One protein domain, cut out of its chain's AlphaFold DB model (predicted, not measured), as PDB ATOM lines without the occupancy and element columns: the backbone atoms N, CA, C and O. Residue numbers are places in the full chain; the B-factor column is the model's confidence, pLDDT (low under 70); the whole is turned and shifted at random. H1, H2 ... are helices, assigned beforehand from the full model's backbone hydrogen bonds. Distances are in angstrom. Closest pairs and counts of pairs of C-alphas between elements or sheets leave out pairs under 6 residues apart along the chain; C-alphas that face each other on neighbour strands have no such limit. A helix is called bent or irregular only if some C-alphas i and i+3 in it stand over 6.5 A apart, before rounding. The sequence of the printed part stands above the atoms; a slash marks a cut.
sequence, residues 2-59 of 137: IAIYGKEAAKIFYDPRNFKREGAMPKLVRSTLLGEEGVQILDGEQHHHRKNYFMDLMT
ATOM      1  N   ILE A   2     222.778 134.020 142.331       93.50
ATOM      2  CA  ILE A   2     222.067 133.059 141.476       93.50
ATOM      3  C   ILE A   2     221.287 133.878 140.450       93.50
ATOM      4  O   ILE A   2     220.581 134.809 140.833       93.50
ATOM      5  N   ALA A   3     221.430 133.552 139.167       95.62
ATOM      6  CA  ALA A   3     220.636 134.144 138.098       95.62
ATOM      7  C   ALA A   3     219.550 133.151 137.674       95.62
ATOM      8  O   ALA A   3     219.836 131.983 137.415       95.62
ATOM      9  N   ILE A   4     218.308 133.622 137.613       94.94
ATOM     10  CA  ILE A   4     217.144 132.837 137.206       94.94
ATOM     11  C   ILE A   4     216.346 133.631 136.174       94.94
ATOM     12  O   ILE A   4     216.315 134.859 136.226       94.94
ATOM     13  N   TYR A   5     215.711 132.943 135.230       97.06
ATOM     14  CA  TYR A   5     214.945 133.586 134.165       97.06
ATOM     15  C   TYR A   5     213.774 132.711 133.713       97.06
ATOM     16  O   TYR A   5     213.744 131.502 133.948       97.06
ATOM     17  N   GLY A   6     212.804 133.336 133.046       97.62
ATOM     18  CA  GLY A   6     211.614 132.667 132.529       97.62
ATOM     19  C   GLY A   6     210.448 132.604 133.520       97.62
ATOM     20  O   GLY A   6     210.580 132.851 134.720       97.62
ATOM     21  N   LYS A   7     209.267 132.278 132.986       98.19
ATOM     22  CA  LYS A   7     207.981 132.307 133.704       98.19
ATOM     23  C   LYS A   7     207.968 131.428 134.955       98.19
ATOM     24  O   LYS A   7     207.471 131.854 135.993       98.19
ATOM     25  N   GLU A   8     208.497 130.212 134.862       97.75
ATOM     26  CA  GLU A   8     208.466 129.266 135.984       97.75
ATOM     27  C   GLU A   8     209.396 129.707 137.120       97.75
ATOM     28  O   GLU A   8     208.996 129.691 138.282       97.75
ATOM     29  N   ALA A   9     210.583 130.223 136.790       97.31
ATOM     30  CA  ALA A   9     211.474 130.825 137.776       97.31
ATOM     31  C   ALA A   9     210.842 132.048 138.458       97.31
ATOM     32  O   ALA A   9     210.962 132.204 139.671       97.31
ATOM     33  N   ALA A  10     210.130 132.891 137.701       97.62
ATOM     34  CA  ALA A  10     209.435 134.049 138.254       97.62
ATOM     35  C   ALA A  10     208.375 133.642 139.292       97.62
ATOM     36  O   ALA A  10     208.308 134.255 140.352       97.62
ATOM     37  N   LYS A  11     207.592 132.580 139.047       97.69
ATOM     38  CA  LYS A  11     206.618 132.077 140.037       97.69
ATOM     39  C   LYS A  11     207.290 131.697 141.357       97.69
ATOM     40  O   LYS A  11     206.776 132.040 142.415       97.69
ATOM     41  N   ILE A  12     208.441 131.025 141.288       96.88
ATOM     42  CA  ILE A  12     209.221 130.642 142.474       96.88
ATOM     43  C   ILE A  12     209.767 131.892 143.181       96.88
ATOM     44  O   ILE A  12     209.702 131.973 144.404       96.88
ATOM     45  N   PHE A  13     210.262 132.871 142.415       96.62
ATOM     46  CA  PHE A  13     210.820 134.128 142.924       96.62
ATOM     47  C   PHE A  13     209.793 135.024 143.629       96.62
ATOM     48  O   PHE A  13     210.119 135.680 144.618       96.62
ATOM     49  N   TYR A  14     208.559 135.072 143.124       95.62
ATOM     50  CA  TYR A  14     207.482 135.881 143.702       95.62
ATOM     51  C   TYR A  14     206.753 135.200 144.867       95.62
ATOM     52  O   TYR A  14     205.938 135.854 145.514       95.62
ATOM     53  N   ASP A  15     207.032 133.925 145.160       96.31
ATOM     54  CA  ASP A  15     206.477 133.244 146.330       96.31
ATOM     55  C   ASP A  15     207.187 133.725 147.615       96.31
ATOM     56  O   ASP A  15     208.375 133.431 147.809       96.31
ATOM     57  N   PRO A  16     206.486 134.432 148.525       93.88
ATOM     58  CA  PRO A  16     207.088 135.012 149.725       93.88
ATOM     59  C   PRO A  16     207.563 133.961 150.741       93.88
ATOM     60  O   PRO A  16     208.254 134.299 151.699       93.88
ATOM     61  N   ARG A  17     207.224 132.676 150.553       95.62
ATOM     62  CA  ARG A  17     207.759 131.576 151.374       95.62
ATOM     63  C   ARG A  17     209.214 131.252 151.035       95.62
ATOM     64  O   ARG A  17     209.912 130.687 151.871       95.62
ATOM     65  N   ASN A  18     209.660 131.600 149.826       94.75
ATOM     66  CA  ASN A  18     210.989 131.262 149.316       94.75
ATOM     67  C   ASN A  18     211.989 132.424 149.426       94.75
ATOM     68  O   ASN A  18     213.190 132.176 149.529       94.75
ATOM     69  N   PHE A  19     211.523 133.679 149.396       95.44
ATOM     70  CA  PHE A  19     212.386 134.865 149.340       95.44
ATOM     71  C   PHE A  19     211.893 135.999 150.242       95.44
ATOM     72  O   PHE A  19     210.693 136.191 150.414       95.44
ATOM     73  N   LYS A  20     212.848 136.789 150.741       94.94
ATOM     74  CA  LYS A  20     212.634 138.053 151.460       94.94
ATOM     75  C   LYS A  20     213.293 139.213 150.718       94.94
ATOM     76  O   LYS A  20     214.236 139.001 149.951       94.94
ATOM     77  N   ARG A  21     212.799 140.428 150.940       93.69
ATOM     78  CA  ARG A  21     213.334 141.677 150.373       93.69
ATOM     79  C   ARG A  21     214.180 142.449 151.370       93.69
ATOM     80  O   ARG A  21     215.115 143.139 150.956       93.69
ATOM     81  N   GLU A  22     213.904 142.284 152.658       92.75
ATOM     82  CA  GLU A  22     214.716 142.826 153.737       92.75
ATOM     83  C   GLU A  22     216.192 142.430 153.557       92.75
ATOM     84  O   GLU A  22     216.536 141.262 153.363       92.75
ATOM     85  N   GLY A  23     217.082 143.425 153.563       89.69
ATOM     86  CA  GLY A  23     218.530 143.226 153.431       89.69
ATOM     87  C   GLY A  23     219.031 142.821 152.036       89.69
ATOM     88  O   GLY A  23     220.242 142.800 151.824       89.69
ATOM     89  N   ALA A  24     218.149 142.553 151.067       91.00
ATOM     90  CA  ALA A  24     218.551 142.118 149.725       91.00
ATOM     91  C   ALA A  24     219.071 143.268 148.844       91.00
ATOM     92  O   ALA A  24     219.835 143.045 147.904       91.00
ATOM     93  N   MET A  25     218.645 144.503 149.124       89.38
ATOM     94  CA  MET A  25     218.943 145.659 148.282       89.38
ATOM     95  C   MET A  25     220.308 146.290 148.611       89.38
ATOM     96  O   MET A  25     220.534 146.700 149.758       89.38
ATOM     97  N   PRO A  26     221.204 146.462 147.615       89.62
ATOM     98  CA  PRO A  26     222.472 147.157 147.813       89.62
ATOM     99  C   PRO A  26     222.270 148.579 148.343       89.62
ATOM    100  O   PRO A  26     221.368 149.293 147.903       89.62
ATOM    101  N   LYS A  27     223.151 149.018 149.251       86.69
ATOM    102  CA  LYS A  27     223.069 150.346 149.887       86.69
ATOM    103  C   LYS A  27     222.986 151.488 148.868       86.69
ATOM    104  O   LYS A  27     222.177 152.385 149.043       86.69
ATOM    105  N   LEU A  28     223.763 151.418 147.784       86.12
ATOM    106  CA  LEU A  28     223.768 152.447 146.739       86.12
ATOM    107  C   LEU A  28     222.383 152.653 146.101       86.12
ATOM    108  O   LEU A  28     221.999 153.784 145.819       86.12
ATOM    109  N   VAL A  29     221.625 151.571 145.895       84.75
ATOM    110  CA  VAL A  29     220.280 151.634 145.303       84.75
ATOM    111  C   VAL A  29     219.290 152.278 146.280       84.75
ATOM    112  O   VAL A  29     218.457 153.083 145.863       84.75
ATOM    113  N   ARG A  30     219.416 151.990 147.583       83.25
ATOM    114  CA  ARG A  30     218.598 152.616 148.636       83.25
ATOM    115  C   ARG A  30     218.886 154.106 148.789       83.25
ATOM    116  O   ARG A  30     217.960 154.907 148.795       83.25
ATOM    117  N   SER A  31     220.158 154.492 148.819       81.50
ATOM    118  CA  SER A  31     220.562 155.880 149.063       81.50
ATOM    119  C   SER A  31     220.307 156.829 147.888       81.50
ATOM    120  O   SER A  31     220.534 158.027 148.025       81.50
ATOM    121  N   THR A  32     219.910 156.313 146.720       81.69
ATOM    122  CA  THR A  32     219.712 157.120 145.504       81.69
ATOM    123  C   THR A  32     218.324 156.943 144.898       81.69
ATOM    124  O   THR A  32     217.586 157.914 144.781       81.69
ATOM    125  N   LEU A  33     217.955 155.718 144.517       81.62
ATOM    126  CA  LEU A  33     216.798 155.455 143.658       81.62
ATOM    127  C   LEU A  33     215.507 155.203 144.439       81.62
ATOM    128  O   LEU A  33     214.448 155.684 144.046       81.62
ATOM    129  N   LEU A  34     215.575 154.387 145.493       82.38
ATOM    130  CA  LEU A  34     214.375 153.817 146.126       82.38
ATOM    131  C   LEU A  34     214.103 154.351 147.538       82.38
ATOM    132  O   LEU A  34     213.026 154.100 148.080       82.38
ATOM    133  N   GLY A  35     215.040 155.111 148.105       82.62
ATOM    134  CA  GLY A  35     214.994 155.551 149.495       82.62
ATOM    135  C   GLY A  35     215.363 154.432 150.477       82.62
ATOM    136  O   GLY A  35     215.394 153.249 150.136       82.62
ATOM    137  N   GLU A  36     215.659 154.812 151.721       83.25
ATOM    138  CA  GLU A  36     216.110 153.870 152.758       83.25
ATOM    139  C   GLU A  36     214.966 153.094 153.423       83.25
ATOM    140  O   GLU A  36     215.159 151.949 153.817       83.25
ATOM    141  N   GLU A  37     213.772 153.685 153.510       86.50
ATOM    142  CA  GLU A  37     212.625 153.140 154.267       86.50
ATOM    143  C   GLU A  37     211.391 152.885 153.384       86.50
ATOM    144  O   GLU A  37     210.241 152.853 153.842       86.50
ATOM    145  N   GLY A  38     211.627 152.749 152.079       88.38
ATOM    146  CA  GLY A  38     210.584 152.526 151.088       88.38
ATOM    147  C   GLY A  38     209.895 151.164 151.227       88.38
ATOM    148  O   GLY A  38     210.380 150.236 151.874       88.38
ATOM    149  N   VAL A  39     208.750 151.008 150.562       93.75
ATOM    150  CA  VAL A  39     207.987 149.743 150.544       93.75
ATOM    151  C   VAL A  39     208.801 148.558 149.997       93.75
ATOM    152  O   VAL A  39     208.517 147.411 150.315       93.75
ATOM    153  N   GLN A  40     209.837 148.826 149.202       91.75
ATOM    154  CA  GLN A  40     210.649 147.844 148.486       91.75
ATOM    155  C   GLN A  40     211.507 146.955 149.402       91.75
ATOM    156  O   GLN A  40     211.975 145.916 148.938       91.75
ATOM    157  N   ILE A  41     211.725 147.356 150.662       92.06
ATOM    158  CA  ILE A  41     212.527 146.610 151.649       92.06
ATOM    159  C   ILE A  41     211.680 145.854 152.682       92.06
ATOM    160  O   ILE A  41     212.240 145.176 153.539       92.06
ATOM    161  N   LEU A  42     210.354 145.998 152.631       94.25
ATOM    162  CA  LEU A  42     209.438 145.371 153.579       94.25
ATOM    163  C   LEU A  42     209.024 143.979 153.093       94.25
ATOM    164  O   LEU A  42     208.919 143.735 151.891       94.25
ATOM    165  N   ASP A  43     208.673 143.112 154.042       96.31
ATOM    166  CA  ASP A  43     208.104 141.785 153.796       96.31
ATOM    167  C   ASP A  43     206.812 141.571 154.613       96.31
ATOM    168  O   ASP A  43     206.515 142.302 155.563       96.31
ATOM    169  N   GLY A  44     206.027 140.555 154.240       95.62
ATOM    170  CA  GLY A  44     204.842 140.114 154.986       95.62
ATOM    171  C   GLY A  44     203.782 141.202 155.202       95.62
ATOM    172  O   GLY A  44     203.560 142.058 154.347       95.62
ATOM    173  N   GLU A  45     203.111 141.168 156.355       96.62
ATOM    174  CA  GLU A  45     202.005 142.084 156.686       96.62
ATOM    175  C   GLU A  45     202.404 143.564 156.642       96.62
ATOM    176  O   GLU A  45     201.633 144.400 156.175       96.62
ATOM    177  N   GLN A  46     203.629 143.902 157.060       96.25
ATOM    178  CA  GLN A  46     204.117 145.284 156.996       96.25
ATOM    179  C   GLN A  46     204.212 145.773 155.549       96.25
ATOM    180  O   GLN A  46     203.799 146.895 155.243       96.25
ATOM    181  N   HIS A  47     204.705 144.916 154.647       96.50
ATOM    182  CA  HIS A  47     204.700 145.198 153.218       96.50
ATOM    183  C   HIS A  47     203.278 145.334 152.680       96.50
ATOM    184  O   HIS A  47     202.992 146.327 152.018       96.50
ATOM    185  N   HIS A  48     202.380 144.389 152.977       96.06
ATOM    186  CA  HIS A  48     200.995 144.432 152.495       96.06
ATOM    187  C   HIS A  48     200.279 145.710 152.929       96.06
ATOM    188  O   HIS A  48     199.713 146.416 152.095       96.06
ATOM    189  N   HIS A  49     200.386 146.062 154.209       97.06
ATOM    190  CA  HIS A  49     199.802 147.279 154.748       97.06
ATOM    191  C   HIS A  49     200.359 148.536 154.061       97.06
ATOM    192  O   HIS A  49     199.592 149.366 153.580       97.06
ATOM    193  N   ARG A  50     201.689 148.659 153.932       96.19
ATOM    194  CA  ARG A  50     202.313 149.815 153.265       96.19
ATOM    195  C   ARG A  50     201.994 149.869 151.772       96.19
ATOM    196  O   ARG A  50     201.828 150.956 151.225       96.19
ATOM    197  N   LYS A  51     201.930 148.717 151.102       96.00
ATOM    198  CA  LYS A  51     201.629 148.610 149.674       96.00
ATOM    199  C   LYS A  51     200.199 149.044 149.372       96.00
ATOM    200  O   LYS A  51     199.993 149.656 148.328       96.00
ATOM    201  N   ASN A  52     199.251 148.796 150.276       96.25
ATOM    202  CA  ASN A  52     197.864 149.215 150.088       96.25
ATOM    203  C   ASN A  52     197.729 150.734 149.933       96.25
ATOM    204  O   ASN A  52     197.011 151.156 149.041       96.25
ATOM    205  N   TYR A  53     198.536 151.547 150.625       94.12
ATOM    206  CA  TYR A  53     198.549 153.001 150.394       94.12
ATOM    207  C   TYR A  53     198.877 153.388 148.946       94.12
ATOM    208  O   TYR A  53     198.359 154.375 148.439       94.12
ATOM    209  N   PHE A  54     199.720 152.613 148.254       94.31
ATOM    210  CA  PHE A  54     199.969 152.831 146.828       94.31
ATOM    211  C   PHE A  54     198.794 152.355 145.976       94.31
ATOM    212  O   PHE A  54     198.480 152.987 144.975       94.31
ATOM    213  N   MET A  55     198.161 151.239 146.342       95.38
ATOM    214  CA  MET A  55     197.027 150.691 145.594       95.38
ATOM    215  C   MET A  55     195.790 151.587 145.692       95.38
ATOM    216  O   MET A  55     195.098 151.752 144.692       95.38
ATOM    217  N   ASP A  56     195.575 152.231 146.838       94.12
ATOM    218  CA  ASP A  56     194.489 153.193 147.060       94.12
ATOM    219  C   ASP A  56     194.606 154.429 146.148       94.12
ATOM    220  O   ASP A  56     193.612 155.091 145.858       94.12
ATOM    221  N   LEU A  57     195.810 154.730 145.648       93.19
ATOM    222  CA  LEU A  57     196.047 155.802 144.676       93.19
ATOM    223  C   LEU A  57     195.852 155.354 143.219       93.19
ATOM    224  O   LEU A  57     195.726 156.201 142.340       93.19
ATOM    225  N   MET A  58     195.823 154.046 142.958       94.31
ATOM    226  CA  MET A  58     195.812 153.449 141.615       94.31
ATOM    227  C   MET A  58     194.410 152.963 141.214       94.31
ATOM    228  O   MET A  58     194.276 151.961 140.506       94.31
ATOM    229  N   THR A  59     193.352 153.632 141.689       96.94
ATOM    230  CA  THR A  59     191.978 153.288 141.292       96.94
ATOM    231  C   THR A  59     191.749 153.603 139.811       96.94
ATOM    232  O   THR A  59     192.406 154.494 139.265       96.94
TER     233      THR A  59
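This is residues 2 to 59 of the 137 residues of an uncharacterized protein of Enterococcus faecium EnGen0192 (UniProt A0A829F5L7). Three short helices sit at the corners of a loose triangle, with no two of them in contact, and the links between them run through the space in the middle. H1 is at one corner, where residues 6 to 11 stick out on their own; H2 is at the second and H3, the longest helix, at the third, and the links from H1 to H2 and from H2 to H3 come together near residues 21 and 41. The printed part has 58 residues, with three named helices in the order H1, H2, H3 and no named strand. The class is all helix, though under half of the residues, 28 of 58, are in named elements. The whole is loose, with a radius of gyration of the C-alphas of 13.2 A, and spans 30 by 30 by 19 A.

The longest helix, H3, residues 44 to 55, touches no helix. It is apart from H2, residues 27 to 34, with no C-alpha of the one within 8 A of the other, although a short link of 9 residues joins them. H1, residues 7 to 14, is apart from H3 and from H2 by the same measure. Residues 6 to 11, of which 7 to 11 belong to H1, stand free, with no C-alpha 8 or more residues away along the chain within 10 A. In the backbone of H1 every O i to N i+4 pair is within hydrogen-bond range; in H2 3 of 4 such pairs are, and in H3 6 of 8.

H3 runs 16.2 A from C-alpha 44 at (204.842, 140.114, 154.986) to C-alpha 55 at (197.027, 150.691, 145.594). H2 measures 10.1 A from first to last C-alpha and is irregular: C-alphas 31 and 34 are 7.2 A apart, against about 5 A in a regular helix. H1 begins at C-alpha 7, at (207.981, 132.307, 133.704), and measures 10.6 A. Between the helices, C-alpha 21 is at (213.334, 141.677, 150.373) and C-alpha 41 at (212.527, 146.610, 151.649). Residues 39 to 41 are helix as well, in a run too short to bear a name.

The two C-alphas farthest apart are those of Ile 2 and Thr 59, the first and last printed residues, at 36.3 A. The printed part has no cut. The link from H1 to H2, residues 15 to 26, is long; its C-alphas lie 5 to 13 A from the mean of the C-alphas. The mean pLDDT of the printed part is 92.7, and no printed residue is under 70; the mean is 84 in H2, 97 in H1 and 96 in H3.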